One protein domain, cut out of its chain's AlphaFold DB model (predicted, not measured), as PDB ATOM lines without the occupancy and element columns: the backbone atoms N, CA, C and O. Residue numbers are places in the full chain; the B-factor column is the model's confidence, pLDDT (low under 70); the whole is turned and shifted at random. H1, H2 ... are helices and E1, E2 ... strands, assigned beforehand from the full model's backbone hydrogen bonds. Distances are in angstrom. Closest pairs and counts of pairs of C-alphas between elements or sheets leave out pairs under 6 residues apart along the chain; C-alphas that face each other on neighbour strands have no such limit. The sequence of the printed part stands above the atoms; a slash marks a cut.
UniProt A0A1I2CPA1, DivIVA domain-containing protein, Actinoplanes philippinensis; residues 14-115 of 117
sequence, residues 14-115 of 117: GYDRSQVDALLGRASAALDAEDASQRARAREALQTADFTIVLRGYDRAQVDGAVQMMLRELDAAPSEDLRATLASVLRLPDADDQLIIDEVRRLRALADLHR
ATOM      1  N   GLY A  14       4.244  -0.290 -19.230       96.19
ATOM      2  CA  GLY A  14       5.113   0.875 -19.332       96.19
ATOM      3  C   GLY A  14       4.654   1.810 -20.438       96.19
ATOM      4  O   GLY A  14       3.680   1.512 -21.130       96.19
ATOM      5  N   TYR A  15       5.354   2.923 -20.604       97.56
ATOM      6  CA  TYR A  15       5.065   3.864 -21.680       97.56
ATOM      7  C   TYR A  15       5.471   3.323 -23.047       97.56
ATOM      8  O   TYR A  15       6.409   2.527 -23.171       97.56
ATOM      9  N   ASP A  16       4.732   3.741 -24.074       96.31
ATOM     10  CA  ASP A  16       5.024   3.393 -25.455       96.31
ATOM     11  C   ASP A  16       6.406   3.909 -25.858       96.31
ATOM     12  O   ASP A  16       6.695   5.105 -25.851       96.31
ATOM     13  N   ARG A  17       7.260   2.964 -26.237       93.12
ATOM     14  CA  ARG A  17       8.672   3.207 -26.529       93.12
ATOM     15  C   ARG A  17       8.856   4.155 -27.705       93.12
ATOM     16  O   ARG A  17       9.701   5.034 -27.649       93.12
ATOM     17  N   SER A  18       8.027   4.014 -28.740       93.19
ATOM     18  CA  SER A  18       8.122   4.856 -29.932       93.19
ATOM     19  C   SER A  18       7.728   6.301 -29.636       93.19
ATOM     20  O   SER A  18       8.371   7.221 -30.140       93.19
ATOM     21  N   GLN A  19       6.722   6.510 -28.778       95.19
ATOM     22  CA  GLN A  19       6.311   7.845 -28.345       95.19
ATOM     23  C   GLN A  19       7.393   8.509 -27.488       95.19
ATOM     24  O   GLN A  19       7.719   9.676 -27.713       95.19
ATOM     25  N   VAL A  20       7.971   7.757 -26.546       94.00
ATOM     26  CA  VAL A  20       9.066   8.234 -25.690       94.00
ATOM     27  C   VAL A  20      10.293   8.591 -26.528       94.00
ATOM     28  O   VAL A  20      10.758   9.727 -26.461       94.00
ATOM     29  N   ASP A  21      10.772   7.675 -27.371       93.25
ATOM     30  CA  ASP A  21      11.969   7.885 -28.193       93.25
ATOM     31  C   ASP A  21      11.790   9.071 -29.156       93.25
ATOM     32  O   ASP A  21      12.691   9.898 -29.314       93.25
ATOM     33  N   ALA A  22      10.606   9.216 -29.761       93.06
ATOM     34  CA  ALA A  22      10.307  10.335 -30.652       93.06
ATOM     35  C   ALA A  22      10.253  11.685 -29.921       93.06
ATOM     36  O   ALA A  22      10.655  12.710 -30.480       93.06
ATOM     37  N   LEU A  23       9.732  11.727 -28.691       93.94
ATOM     38  CA  LEU A  23       9.691  12.961 -27.912       93.94
ATOM     39  C   LEU A  23      11.086  13.357 -27.424       93.94
ATOM     40  O   LEU A  23      11.514  14.485 -27.673       93.94
ATOM     41  N   LEU A  24      11.798  12.433 -26.776       92.62
ATOM     42  CA  LEU A  24      13.132  12.690 -26.235       92.62
ATOM     43  C   LEU A  24      14.139  12.993 -27.351       92.62
ATOM     44  O   LEU A  24      14.980  13.875 -27.193       92.62
ATOM     45  N   GLY A  25      14.007  12.351 -28.515       91.38
ATOM     46  CA  GLY A  25      14.811  12.668 -29.695       91.38
ATOM     47  C   GLY A  25      14.597  14.100 -30.197       91.38
ATOM     48  O   GLY A  25      15.566  14.797 -30.493       91.38
ATOM     49  N   ARG A  26      13.344  14.580 -30.237       91.00
ATOM     50  CA  ARG A  26      13.045  15.978 -30.600       91.00
ATOM     51  C   ARG A  26      13.588  16.970 -29.575       91.00
ATOM     52  O   ARG A  26      14.130  17.997 -29.970       91.00
ATOM     53  N   ALA A  27      13.460  16.667 -28.287       91.00
ATOM     54  CA  ALA A  27      13.991  17.515 -27.224       91.00
ATOM     55  C   ALA A  27      15.523  17.600 -27.265       91.00
ATOM     56  O   ALA A  27      16.070  18.698 -27.211       91.00
ATOM     57  N   SER A  28      16.206  16.468 -27.461       89.88
ATOM     58  CA  SER A  28      17.661  16.428 -27.639       89.88
ATOM     59  C   SER A  28      18.107  17.246 -28.852       89.88
ATOM     60  O   SER A  28      19.045  18.026 -28.745       89.88
ATOM     61  N   ALA A  29      17.418  17.123 -29.991       89.25
ATOM     62  CA  ALA A  29      17.744  17.907 -31.181       89.25
ATOM     63  C   ALA A  29      17.536  19.416 -30.968       89.25
ATOM     64  O   ALA A  29      18.289  20.221 -31.504       89.25
ATOM     65  N   ALA A  30      16.529  19.804 -30.180       88.69
ATOM     66  CA  ALA A  30      16.299  21.202 -29.832       88.69
ATOM     67  C   ALA A  30      17.361  21.746 -28.865       88.69
ATOM     68  O   ALA A  30      17.731  22.909 -28.986       88.69
ATOM     69  N   LEU A  31      17.864  20.924 -27.938       85.50
ATOM     70  CA  LEU A  31      18.985  21.283 -27.062       85.50
ATOM     71  C   LEU A  31      20.283  21.505 -27.845       85.50
ATOM     72  O   LEU A  31      21.017  22.440 -27.543       85.50
ATOM     73  N   ASP A  32      20.537  20.689 -28.870       84.81
ATOM     74  CA  ASP A  32      21.687  20.858 -29.768       84.81
ATOM     75  C   ASP A  32      21.526  22.052 -30.733       84.81
ATOM     76  O   ASP A  32      22.501  22.492 -31.345       84.81
ATOM     77  N   ALA A  33      20.308  22.576 -30.905       78.75
ATOM     78  CA  ALA A  33      20.036  23.701 -31.788       78.75
ATOM     79  C   ALA A  33      20.234  25.052 -31.076       78.75
ATOM     80  O   ALA A  33      19.670  25.327 -30.014       78.75
ATOM     81  N   GLU A  34      20.929  25.978 -31.740       74.31
ATOM     82  CA  GLU A  34      21.056  27.387 -31.325       74.31
ATOM     83  C   GLU A  34      19.774  28.209 -31.607       74.31
ATOM     84  O   GLU A  34      19.819  29.410 -31.850       74.31
ATOM     85  N   ASP A  35      18.599  27.571 -31.599       81.31
ATOM     86  CA  ASP A  35      17.314  28.201 -31.908       81.31
ATOM     87  C   ASP A  35      16.388  28.191 -30.685       81.31
ATOM     88  O   ASP A  35      15.806  27.169 -30.303       81.31
ATOM     89  N   ALA A  36      16.202  29.373 -30.096       79.75
ATOM     90  CA  ALA A  36      15.342  29.575 -28.935       79.75
ATOM     91  C   ALA A  36      13.870  29.195 -29.183       79.75
ATOM     92  O   ALA A  36      13.197  28.714 -28.268       79.75
ATOM     93  N   SER A  37      13.354  29.359 -30.407       82.00
ATOM     94  CA  SER A  37      11.978  28.978 -30.747       82.00
ATOM     95  C   SER A  37      11.811  27.459 -30.759       82.00
ATOM     96  O   SER A  37      10.810  26.940 -30.259       82.00
ATOM     97  N   GLN A  38      12.798  26.734 -31.287       85.38
ATOM     98  CA  GLN A  38      12.785  25.270 -31.269       85.38
ATOM     99  C   GLN A  38      12.875  24.722 -29.844       85.38
ATOM    100  O   GLN A  38      12.109  23.820 -29.496       85.38
ATOM    101  N   ARG A  39      13.712  25.321 -28.991       85.44
ATOM    102  CA  ARG A  39      13.792  24.971 -27.564       85.44
ATOM    103  C   ARG A  39      12.476  25.217 -26.827       85.44
ATOM    104  O   ARG A  39      12.017  24.337 -26.101       85.44
ATOM    105  N   ALA A  40      11.819  26.353 -27.065       85.81
ATOM    106  CA  ALA A  40      10.519  26.655 -26.461       85.81
ATOM    107  C   ALA A  40       9.436  25.634 -26.859       85.81
ATOM    108  O   ALA A  40       8.707  25.140 -26.000       85.81
ATOM    109  N   ARG A  41       9.377  25.249 -28.141       89.00
ATOM    110  CA  ARG A  41       8.447  24.212 -28.625       89.00
ATOM    111  C   ARG A  41       8.752  22.835 -28.039       89.00
ATOM    112  O   ARG A  41       7.831  22.099 -27.696       89.00
ATOM    113  N   ALA A  42      10.029  22.473 -27.924       91.50
ATOM    114  CA  ALA A  42      10.434  21.214 -27.306       91.50
ATOM    115  C   ALA A  42      10.043  21.159 -25.823       91.50
ATOM    116  O   ALA A  42       9.521  20.143 -25.363       91.50
ATOM    117  N   ARG A  43      10.219  22.267 -25.096       91.81
ATOM    118  CA  ARG A  43       9.783  22.407 -23.703       91.81
ATOM    119  C   ARG A  43       8.274  22.218 -23.564       91.81
ATOM    120  O   ARG A  43       7.840  21.423 -22.737       91.81
ATOM    121  N   GLU A  44       7.483  22.912 -24.378       91.94
ATOM    122  CA  GLU A  44       6.020  22.785 -24.365       91.94
ATOM    123  C   GLU A  44       5.577  21.340 -24.652       91.94
ATOM    124  O   GLU A  44       4.723  20.790 -23.952       91.94
ATOM    125  N   ALA A  45       6.211  20.688 -25.630       93.12
ATOM    126  CA  ALA A  45       5.932  19.296 -25.961       93.12
ATOM    127  C   ALA A  45       6.261  18.334 -24.807       93.12
ATOM    128  O   ALA A  45       5.516  17.385 -24.592       93.12
ATOM    129  N   LEU A  46       7.343  18.568 -24.054       93.94
ATOM    130  CA  LEU A  46       7.689  17.777 -22.866       93.94
ATOM    131  C   LEU A  46       6.711  18.003 -21.704       93.94
ATOM    132  O   LEU A  46       6.395  17.060 -20.987       93.94
ATOM    133  N   GLN A  47       6.214  19.229 -21.520       93.25
ATOM    134  CA  GLN A  47       5.258  19.562 -20.452       93.25
ATOM    135  C   GLN A  47       3.865  18.973 -20.687       93.25
ATOM    136  O   GLN A  47       3.161  18.651 -19.734       93.25
ATOM    137  N   THR A  48       3.465  18.864 -21.952       93.38
ATOM    138  CA  THR A  48       2.139  18.377 -22.365       93.38
ATOM    139  C   THR A  48       2.149  16.913 -22.798       93.38
ATOM    140  O   THR A  48       1.125  16.397 -23.246       93.38
ATOM    141  N   ALA A  49       3.295  16.240 -22.680       92.31
ATOM    142  CA  ALA A  49       3.448  14.856 -23.084       92.31
ATOM    143  C   ALA A  49       2.534  13.938 -22.269       92.31
ATOM    144  O   ALA A  49       2.627  13.875 -21.044       92.31
ATOM    145  N   ASP A  50       1.699  13.182 -22.974       93.31
ATOM    146  CA  ASP A  50       0.963  12.058 -22.417       93.31
ATOM    147  C   ASP A  50       1.324  10.803 -23.208       93.31
ATOM    148  O   ASP A  50       1.205  10.756 -24.437       93.31
ATOM    149  N   PHE A  51       1.827   9.798 -22.499       95.00
ATOM    150  CA  PHE A  51       2.324   8.571 -23.101       95.00
ATOM    151  C   PHE A  51       1.318   7.445 -22.914       95.00
ATOM    152  O   PHE A  51       0.862   7.139 -21.809       95.00
ATOM    153  N   THR A  52       1.031   6.739 -24.002       96.44
ATOM    154  CA  THR A  52       0.156   5.571 -23.959       96.44
ATOM    155  C   THR A  52       0.816   4.440 -23.169       96.44
ATOM    156  O   THR A  52       1.997   4.146 -23.347       96.44
ATOM    157  N   ILE A  53       0.046   3.766 -22.311       96.44
ATOM    158  CA  ILE A  53       0.524   2.597 -21.563       96.44
ATOM    159  C   ILE A  53       0.337   1.337 -22.407       96.44
ATOM    160  O   ILE A  53      -0.779   0.990 -22.793       96.44
ATOM    161  N   VAL A  54       1.428   0.607 -22.628       95.50
ATOM    162  CA  VAL A  54       1.467  -0.623 -23.425       95.50
ATOM    163  C   VAL A  54       2.115  -1.770 -22.654       95.50
ATOM    164  O   VAL A  54       2.795  -1.581 -21.637       95.50
ATOM    165  N   LEU A  55       1.908  -2.995 -23.144       94.88
ATOM    166  CA  LEU A  55       2.631  -4.153 -22.633       94.88
ATOM    167  C   LEU A  55       4.104  -4.095 -23.056       94.88
ATOM    168  O   LEU A  55       4.392  -3.828 -24.221       94.88
ATOM    169  N   ARG A  56       5.026  -4.398 -22.131       92.44
ATOM    170  CA  ARG A  56       6.487  -4.324 -22.367       92.44
ATOM    171  C   ARG A  56       6.967  -2.928 -22.805       92.44
ATOM    172  O   ARG A  56       7.853  -2.807 -23.651       92.44
ATOM    173  N   GLY A  57       6.360  -1.887 -22.239       95.25
ATOM    174  CA  GLY A  57       6.798  -0.503 -22.411       95.25
ATOM    175  C   GLY A  57       7.991  -0.142 -21.523       95.25
ATOM    176  O   GLY A  57       8.445  -0.959 -20.715       95.25
ATOM    177  N   TYR A  58       8.477   1.089 -21.661       97.19
ATOM    178  CA  TYR A  58       9.519   1.632 -20.787       97.19
ATOM    179  C   TYR A  58       8.991   1.922 -19.384       97.19
ATOM    180  O   TYR A  58       7.818   2.269 -19.204       97.19
ATOM    181  N   ASP A  59       9.860   1.768 -18.388       95.62
ATOM    182  CA  ASP A  59       9.549   2.120 -17.010       95.62
ATOM    183  C   ASP A  59       9.140   3.594 -16.902       95.62
ATOM    184  O   ASP A  59       9.873   4.502 -17.288       95.62
ATOM    185  N   ARG A  60       7.939   3.818 -16.366       95.00
ATOM    186  CA  ARG A  60       7.321   5.145 -16.314       95.00
ATOM    187  C   ARG A  60       8.117   6.109 -15.442       95.00
ATOM    188  O   ARG A  60       8.332   7.240 -15.848       95.00
ATOM    189  N   ALA A  61       8.617   5.649 -14.294       94.19
ATOM    190  CA  ALA A  61       9.365   6.504 -13.380       94.19
ATOM    191  C   ALA A  61      10.710   6.932 -13.984       94.19
ATOM    192  O   ALA A  61      11.142   8.068 -13.785       94.19
ATOM    193  N   GLN A  62      11.361   6.049 -14.746       94.69
ATOM    194  CA  GLN A  62      12.589   6.402 -15.460       94.69
ATOM    195  C   GLN A  62      12.327   7.413 -16.583       94.69
ATOM    196  O   GLN A  62      13.082   8.378 -16.716       94.69
ATOM    197  N   VAL A  63      11.254   7.225 -17.358       94.56
ATOM    198  CA  VAL A  63      10.859   8.165 -18.421       94.56
ATOM    199  C   VAL A  63      10.490   9.527 -17.837       94.56
ATOM    200  O   VAL A  63      11.005  10.540 -18.302       94.56
ATOM    201  N   ASP A  64       9.674   9.568 -16.786       94.62
ATOM    202  CA  ASP A  64       9.292  10.818 -16.122       94.62
ATOM    203  C   ASP A  64      10.525  11.543 -15.566       94.62
ATOM    204  O   ASP A  64      10.668  12.757 -15.723       94.62
ATOM    205  N   GLY A  65      11.468  10.803 -14.974       94.25
ATOM    206  CA  GLY A  65      12.744  11.350 -14.511       94.25
ATOM    207  C   GLY A  65      13.579  11.958 -15.643       94.25
ATOM    208  O   GLY A  65      14.136  13.047 -15.483       94.25
ATOM    209  N   ALA A  66      13.628  11.295 -16.798       93.25
ATOM    210  CA  ALA A  66      14.304  11.808 -17.985       93.25
ATOM    211  C   ALA A  66      13.639  13.074 -18.544       93.25
ATOM    212  O   ALA A  66      14.333  14.044 -18.853       93.25
ATOM    213  N   VAL A  67      12.306  13.100 -18.623       93.88
ATOM    214  CA  VAL A  67      11.542  14.283 -19.050       93.88
ATOM    215  C   VAL A  67      11.841  15.469 -18.132       93.88
ATOM    216  O   VAL A  67      12.124  16.566 -18.610       93.88
ATOM    217  N   GLN A  68      11.858  15.252 -16.815       93.94
ATOM    218  CA  GLN A  68      12.189  16.298 -15.843       93.94
ATOM    219  C   GLN A  68      13.634  16.795 -15.968       93.94
ATOM    220  O   GLN A  68      13.888  17.984 -15.786       93.94
ATOM    221  N   MET A  69      14.585  15.914 -16.285       91.44
ATOM    222  CA  MET A  69      15.973  16.306 -16.541       91.44
ATOM    223  C   MET A  69      16.073  17.215 -17.771       91.44
ATOM    224  O   MET A  69      16.615  18.311 -17.664       91.44
ATOM    225  N   MET A  70      15.481  16.816 -18.901       91.12
ATOM    226  CA  MET A  70      15.511  17.617 -20.131       91.12
ATOM    227  C   MET A  70      14.792  18.958 -19.979       91.12
ATOM    228  O   MET A  70      15.256  19.963 -20.512       91.12
ATOM    229  N   LEU A  71      13.686  19.005 -19.230       92.00
ATOM    230  CA  LEU A  71      13.020  20.269 -18.909       92.00
ATOM    231  C   LEU A  71      13.962  21.219 -18.163       92.00
ATOM    232  O   LEU A  71      14.022  22.393 -18.502       92.00
ATOM    233  N   ARG A  72      14.743  20.728 -17.195       89.69
ATOM    234  CA  ARG A  72      15.721  21.569 -16.482       89.69
ATOM    235  C   ARG A  72      16.828  22.085 -17.398       89.69
ATOM    236  O   ARG A  72      17.230  23.233 -17.259       89.69
ATOM    237  N   GLU A  73      17.308  21.265 -18.326       88.00
ATOM    238  CA  GLU A  73      18.331  21.679 -19.296       88.00
ATOM    239  C   GLU A  73      17.795  22.742 -20.266       88.00
ATOM    240  O   GLU A  73      18.430  23.775 -20.479       88.00
ATOM    241  N   LEU A  74      16.579  22.540 -20.782       85.88
ATOM    242  CA  LEU A  74      15.885  23.515 -21.629       85.88
ATOM    243  C   LEU A  74      15.524  24.807 -20.888       85.88
ATOM    244  O   LEU A  74      15.307  25.819 -21.549       85.88
ATOM    245  N   ASP A  75      15.459  24.783 -19.556       82.19
ATOM    246  CA  ASP A  75      15.205  25.946 -18.699       82.19
ATOM    247  C   ASP A  75      16.475  26.704 -18.314       82.19
ATOM    248  O   ASP A  75      16.387  27.880 -17.968       82.19
ATOM    249  N   ALA A  76      17.640  26.061 -18.384       73.75
ATOM    250  CA  ALA A  76      18.931  26.685 -18.106       73.75
ATOM    251  C   ALA A  76      19.484  27.462 -19.317       73.75
ATOM    252  O   ALA A  76      20.169  28.463 -19.156       73.75
ATOM    253  N   ALA A  77      19.160  27.035 -20.539       62.59
ATOM    254  CA  ALA A  77      19.576  27.697 -21.781       62.59
ATOM    255  C   ALA A  77      18.863  29.029 -22.168       62.59
ATOM    256  O   ALA A  77      19.483  29.843 -22.850       62.59
ATOM    257  N   PRO A  78      17.590  29.319 -21.811       58.22
ATOM    258  CA  PRO A  78      16.893  30.545 -22.210       58.22
ATOM    259  C   PRO A  78      17.421  31.794 -21.501       58.22
ATOM    260  O   PRO A  78      17.270  32.895 -22.028       58.22
ATOM    261  N   SER A  79      18.008  31.639 -20.308       55.25
ATOM    262  CA  SER A  79      18.556  32.766 -19.556       55.25
ATOM    263  C   SER A  79      19.767  33.369 -20.251       55.25
ATOM    264  O   SER A  79      19.892  34.582 -20.218       55.25
ATOM    265  N   GLU A  80      20.603  32.581 -20.930       57.16
ATOM    266  CA  GLU A  80      21.810  33.087 -21.599       57.16
ATOM    267  C   GLU A  80      21.458  34.012 -22.781       57.16
ATOM    268  O   GLU A  80      21.916  35.152 -22.837       57.16
ATOM    269  N   ASP A  81      20.554  33.576 -23.669       61.97
ATOM    270  CA  ASP A  81      20.136  34.356 -24.846       61.97
ATOM    271  C   ASP A  81      19.306  35.593 -24.463       61.97
ATOM    272  O   ASP A  81      19.484  36.677 -25.031       61.97
ATOM    273  N   LEU A  82      18.407  35.471 -23.476       60.75
ATOM    274  CA  LEU A  82      17.619  36.605 -22.988       60.75
ATOM    275  C   LEU A  82      18.488  37.593 -22.198       60.75
ATOM    276  O   LEU A  82      18.331  38.798 -22.392       60.75
ATOM    277  N   ARG A  83      19.424  37.122 -21.360       58.47
ATOM    278  CA  ARG A  83      20.400  37.982 -20.666       58.47
ATOM    279  C   ARG A  83      21.290  38.701 -21.665       58.47
ATOM    280  O   ARG A  83      21.431  39.911 -21.543       58.47
ATOM    281  N   ALA A  84      21.826  38.018 -22.676       62.03
ATOM    282  CA  ALA A  84      22.643  38.646 -23.715       62.03
ATOM    283  C   ALA A  84      21.852  39.712 -24.494       62.03
ATOM    284  O   ALA A  84      22.335  40.828 -24.707       62.03
ATOM    285  N   THR A  85      20.599  39.407 -24.846       69.06
ATOM    286  CA  THR A  85      19.700  40.357 -25.516       69.06
ATOM    287  C   THR A  85      19.402  41.567 -24.625       69.06
ATOM    288  O   THR A  85      19.512  42.708 -25.076       69.06
ATOM    289  N   LEU A  86      19.068  41.355 -23.349       64.12
ATOM    290  CA  LEU A  86      18.770  42.428 -22.394       64.12
ATOM    291  C   LEU A  86      20.010  43.257 -22.042       64.12
ATOM    292  O   LEU A  86      19.914  44.479 -22.004       64.12
ATOM    293  N   ALA A  87      21.177  42.637 -21.862       63.28
ATOM    294  CA  ALA A  87      22.452  43.317 -21.637       63.28
ATOM    295  C   ALA A  87      22.827  44.211 -22.827       63.28
ATOM    296  O   ALA A  87      23.256  45.349 -22.636       63.28
ATOM    297  N   SER A  88      22.579  43.746 -24.058       66.56
ATOM    298  CA  SER A  88      22.758  44.544 -25.275       66.56
ATOM    299  C   SER A  88      21.782  45.725 -25.344       66.56
ATOM    300  O   SER A  88      22.197  46.852 -25.625       66.56
ATOM    301  N   VAL A  89      20.491  45.503 -25.072       74.88
ATOM    302  CA  VAL A  89      19.461  46.563 -25.086       74.88
ATOM    303  C   VAL A  89      19.719  47.611 -23.999       74.88
ATOM    304  O   VAL A  89      19.581  48.807 -24.255       74.88
ATOM    305  N   LEU A  90      20.140  47.180 -22.808       68.12
ATOM    306  CA  LEU A  90      20.441  48.049 -21.667       68.12
ATOM    307  C   LEU A  90      21.877  48.608 -21.695       68.12
ATOM    308  O   LEU A  90      22.223  49.424 -20.846       68.12
ATOM    309  N   ARG A  91      22.707  48.205 -22.670       68.50
ATOM    310  CA  ARG A  91      24.147  48.523 -22.765       68.50
ATOM    311  C   ARG A  91      24.918  48.276 -21.457       68.50
ATOM    312  O   ARG A  91      25.811  49.048 -21.109       68.50
ATOM    313  N   LEU A  92      24.577  47.211 -20.737       60.09
ATOM    314  CA  LEU A  92      25.225  46.842 -19.478       60.09
ATOM    315  C   LEU A  92      26.313  45.791 -19.751       60.09
ATOM    316  O   LEU A  92      25.978  44.699 -20.214       60.09
ATOM    317  N   PRO A  93      27.602  46.072 -19.485       49.62
ATOM    318  CA  PRO A  93      28.610  45.024 -19.439       49.62
ATOM    319  C   PRO A  93      28.434  44.217 -18.142       49.62
ATOM    320  O   PRO A  93      28.339  44.803 -17.067       49.62
ATOM    321  N   ASP A  94      28.409  42.887 -18.259       55.34
ATOM    322  CA  ASP A  94      28.366  41.929 -17.139       55.34
ATOM    323  C   ASP A  94      27.088  42.005 -16.272       55.34
ATOM    324  O   ASP A  94      27.092  42.300 -15.076       55.34
ATOM    325  N   ALA A  95      25.941  41.776 -16.917       53.84
ATOM    326  CA  ALA A  95      24.637  41.853 -16.277       53.84
ATOM    327  C   ALA A  95      24.313  40.571 -15.483       53.84
ATOM    328  O   ALA A  95      23.922  39.551 -16.053       53.84
ATOM    329  N   ASP A  96      24.432  40.642 -14.155       59.84
ATOM    330  CA  ASP A  96      23.783  39.681 -13.258       59.84
ATOM    331  C   ASP A  96      22.284  40.010 -13.103       59.84
ATOM    332  O   ASP A  96      21.871  41.161 -13.289       59.84
ATOM    333  N   ASP A  97      21.458  39.018 -12.752       54.69
ATOM    334  CA  ASP A  97      19.988  39.136 -12.697       54.69
ATOM    335  C   ASP A  97      19.536  40.337 -11.859       54.69
ATOM    336  O   ASP A  97      18.577  41.031 -12.205       54.69
ATOM    337  N   GLN A  98      20.271  40.631 -10.786       64.62
ATOM    338  CA  GLN A  98      19.958  41.729  -9.881       64.62
ATOM    339  C   GLN A  98      20.109  43.105 -10.546       64.62
ATOM    340  O   GLN A  98      19.263  43.979 -10.357       64.62
ATOM    341  N   LEU A  99      21.135  43.282 -11.384       66.94
ATOM    342  CA  LEU A  99      21.378  44.531 -12.112       66.94
ATOM    343  C   LEU A  99      20.310  44.776 -13.181       66.94
ATOM    344  O   LEU A  99      19.864  45.909 -13.364       66.94
ATOM    345  N   ILE A 100      19.861  43.714 -13.854       65.50
ATOM    346  CA  ILE A 100      18.790  43.799 -14.855       65.50
ATOM    347  C   ILE A 100      17.477  44.226 -14.186       65.50
ATOM    348  O   ILE A 100      16.787  45.120 -14.682       65.50
ATOM    349  N   ILE A 101      17.138  43.619 -13.045       73.56
ATOM    350  CA  ILE A 101      15.911  43.932 -12.300       73.56
ATOM    351  C   ILE A 101      15.912  45.386 -11.811       73.56
ATOM    352  O   ILE A 101      14.889  46.074 -11.925       73.56
ATOM    353  N   ASP A 102      17.043  45.867 -11.299       80.19
ATOM    354  CA  ASP A 102      17.161  47.230 -10.783       80.19
ATOM    355  C   ASP A 102      17.036  48.283 -11.893       80.19
ATOM    356  O   ASP A 102      16.315  49.274 -11.725       80.19
ATOM    357  N   GLU A 103      17.644  48.053 -13.058       75.62
ATOM    358  CA  GLU A 103      17.571  49.011 -14.165       75.62
ATOM    359  C   GLU A 103      16.175  49.042 -14.809       75.62
ATOM    360  O   GLU A 103      15.643  50.119 -15.090       75.62
ATOM    361  N   VAL A 104      15.499  47.894 -14.943       80.38
ATOM    362  CA  VAL A 104      14.094  47.860 -15.396       80.38
ATOM    363  C   VAL A 104      13.188  48.630 -14.429       80.38
ATOM    364  O   VAL A 104      12.313  49.386 -14.865       80.38
ATOM    365  N   ARG A 105      13.402  48.490 -13.114       81.19
ATOM    366  CA  ARG A 105      12.649  49.242 -12.099       81.19
ATOM    367  C   ARG A 105      12.896  50.747 -12.221       81.19
ATOM    368  O   ARG A 105      11.941  51.522 -12.153       81.19
ATOM    369  N   ARG A 106      14.146  51.154 -12.443       81.94
ATOM    370  CA  ARG A 106      14.536  52.557 -12.637       81.94
ATOM    371  C   ARG A 106      13.878  53.174 -13.869       81.94
ATOM    372  O   ARG A 106      13.290  54.249 -13.766       81.94
ATOM    373  N   LEU A 107      13.939  52.493 -15.011       82.44
ATOM    374  CA  LEU A 107      13.360  52.981 -16.266       82.44
ATOM    375  C   LEU A 107      11.843  53.147 -16.166       82.44
ATOM    376  O   LEU A 107      11.293  54.122 -16.674       82.44
ATOM    377  N   ARG A 108      11.165  52.239 -15.458       80.56
ATOM    378  CA  ARG A 108       9.721  52.341 -15.225       80.56
ATOM    379  C   ARG A 108       9.365  53.566 -14.380       80.56
ATOM    380  O   ARG A 108       8.477  54.317 -14.763       80.56
ATOM    381  N   ALA A 109      10.119  53.826 -13.310       80.88
ATOM    382  CA  ALA A 109       9.935  55.019 -12.484       80.88
ATOM    383  C   ALA A 109      10.174  56.325 -13.269       80.88
ATOM    384  O   ALA A 109       9.430  57.290 -13.109       80.88
ATOM    385  N   LEU A 110      11.176  56.350 -14.155       77.69
ATOM    386  CA  LEU A 110      11.441  57.500 -15.029       77.69
ATOM    387  C   LEU A 110      10.336  57.722 -16.071       77.69
ATOM    388  O   LEU A 110      10.019  58.868 -16.391       77.69
ATOM    389  N   ALA A 111       9.745  56.646 -16.593       76.00
ATOM    390  CA  ALA A 111       8.625  56.725 -17.527       76.00
ATOM    391  C   ALA A 111       7.330  57.202 -16.850       76.00
ATOM    392  O   ALA A 111       6.573  57.962 -17.451       76.00
ATOM    393  N   ASP A 112       7.084  56.786 -15.606       78.56
ATOM    394  CA  ASP A 112       5.911  57.212 -14.840       78.56
ATOM    395  C   ASP A 112       5.992  58.703 -14.460       78.56
ATOM    396  O   ASP A 112       4.978  59.398 -14.492       78.56
ATOM    397  N   LEU A 113       7.196  59.225 -14.202       72.38
ATOM    398  CA  LEU A 113       7.422  60.657 -13.965       72.38
ATOM    399  C   LEU A 113       7.102  61.521 -15.195       72.38
ATOM    400  O   LEU A 113       6.469  62.561 -15.055       72.38
ATOM    401  N   HIS A 114       7.467  61.074 -16.399       62.28
ATOM    402  CA  HIS A 114       7.186  61.813 -17.640       62.28
ATOM    403  C   HIS A 114       5.725  61.714 -18.112       62.28
ATOM    404  O   HIS A 114       5.343  62.401 -19.053       62.28
ATOM    405  N   ARG A 115       4.892  60.857 -17.503       61.91
ATOM    406  CA  ARG A 115       3.469  60.709 -17.870       61.91
ATOM    407  C   ARG A 115       2.557  61.723 -17.161       61.91
ATOM    408  O   ARG A 115       1.370  61.785 -17.471       61.91
TER     409      ARG A 115
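This is residues 14 to 115 of the 117 residues of the protein "DivIVA domain-containing protein" of Actinoplanes philippinensis (UniProt A0A1I2CPA1). A bundle of three helices, H1, H2 and H3, running up and down, has a two-helix arm, H4 then H5, going on from one end and the short strand E1 at the other end. Residues 105 to 115 of H5 stick out. The printed part has 102 residues, with five named helices and one named strand in the order H1 H2 E1 H3 H4 H5, mostly helix. It is only just extended, close to loose, with a radius of gyration of the C-alphas of 19.5 A and spans of 66 by 25 by 19 A.

Start with H1, residues 17 to 32, and H2, residues 36 to 47: this hairpin touches, closest at the C-alphas of Ala 30 and Arg 39, 5.1 A, at a shallow tilt of 28 degrees, opposite ways. E1, residues 53 to 58, pairs with no named strand, but its residues 53 to 54 pair antiparallel with residues 14 to 15. H3, residues 60 to 76, touches H2 with residues 67 to 74 alone, closest at the C-alphas of Leu 71 and Arg 43, 6.2 A. H3 also touches H1, the same way at a shallow tilt of 16 degrees, closest at the C-alphas of Leu 74 and Leu 31, 6.6 A. H4, residues 78 to 90, and H3 meet only through their link. H5, residues 97 to 115, is close to H4 but not clearly touching, closest at the C-alphas of Ile 100 and Leu 86, 7.7 A, at a steep tilt of 45 degrees. In H1, H2, H3, H4 and H5 every O i to N i+4 pair is within hydrogen-bond range.

Find C-alpha 17 at (8.672, 3.207, -26.529), where H1 begins its 22.2 A. H3 covers 24.5 A from C-alpha 60 at (7.321, 5.145, -16.314), and H5 27.7 A to C-alpha 115 at (3.469, 60.709, -17.870).

Look at Leu 55 and His 114, whose C-alphas are the two farthest apart, 66.3 A. The printed part has no cut and no long link. The pLDDT is under 70 at residues 77 to 88, 90 to 100 and 114 to 115.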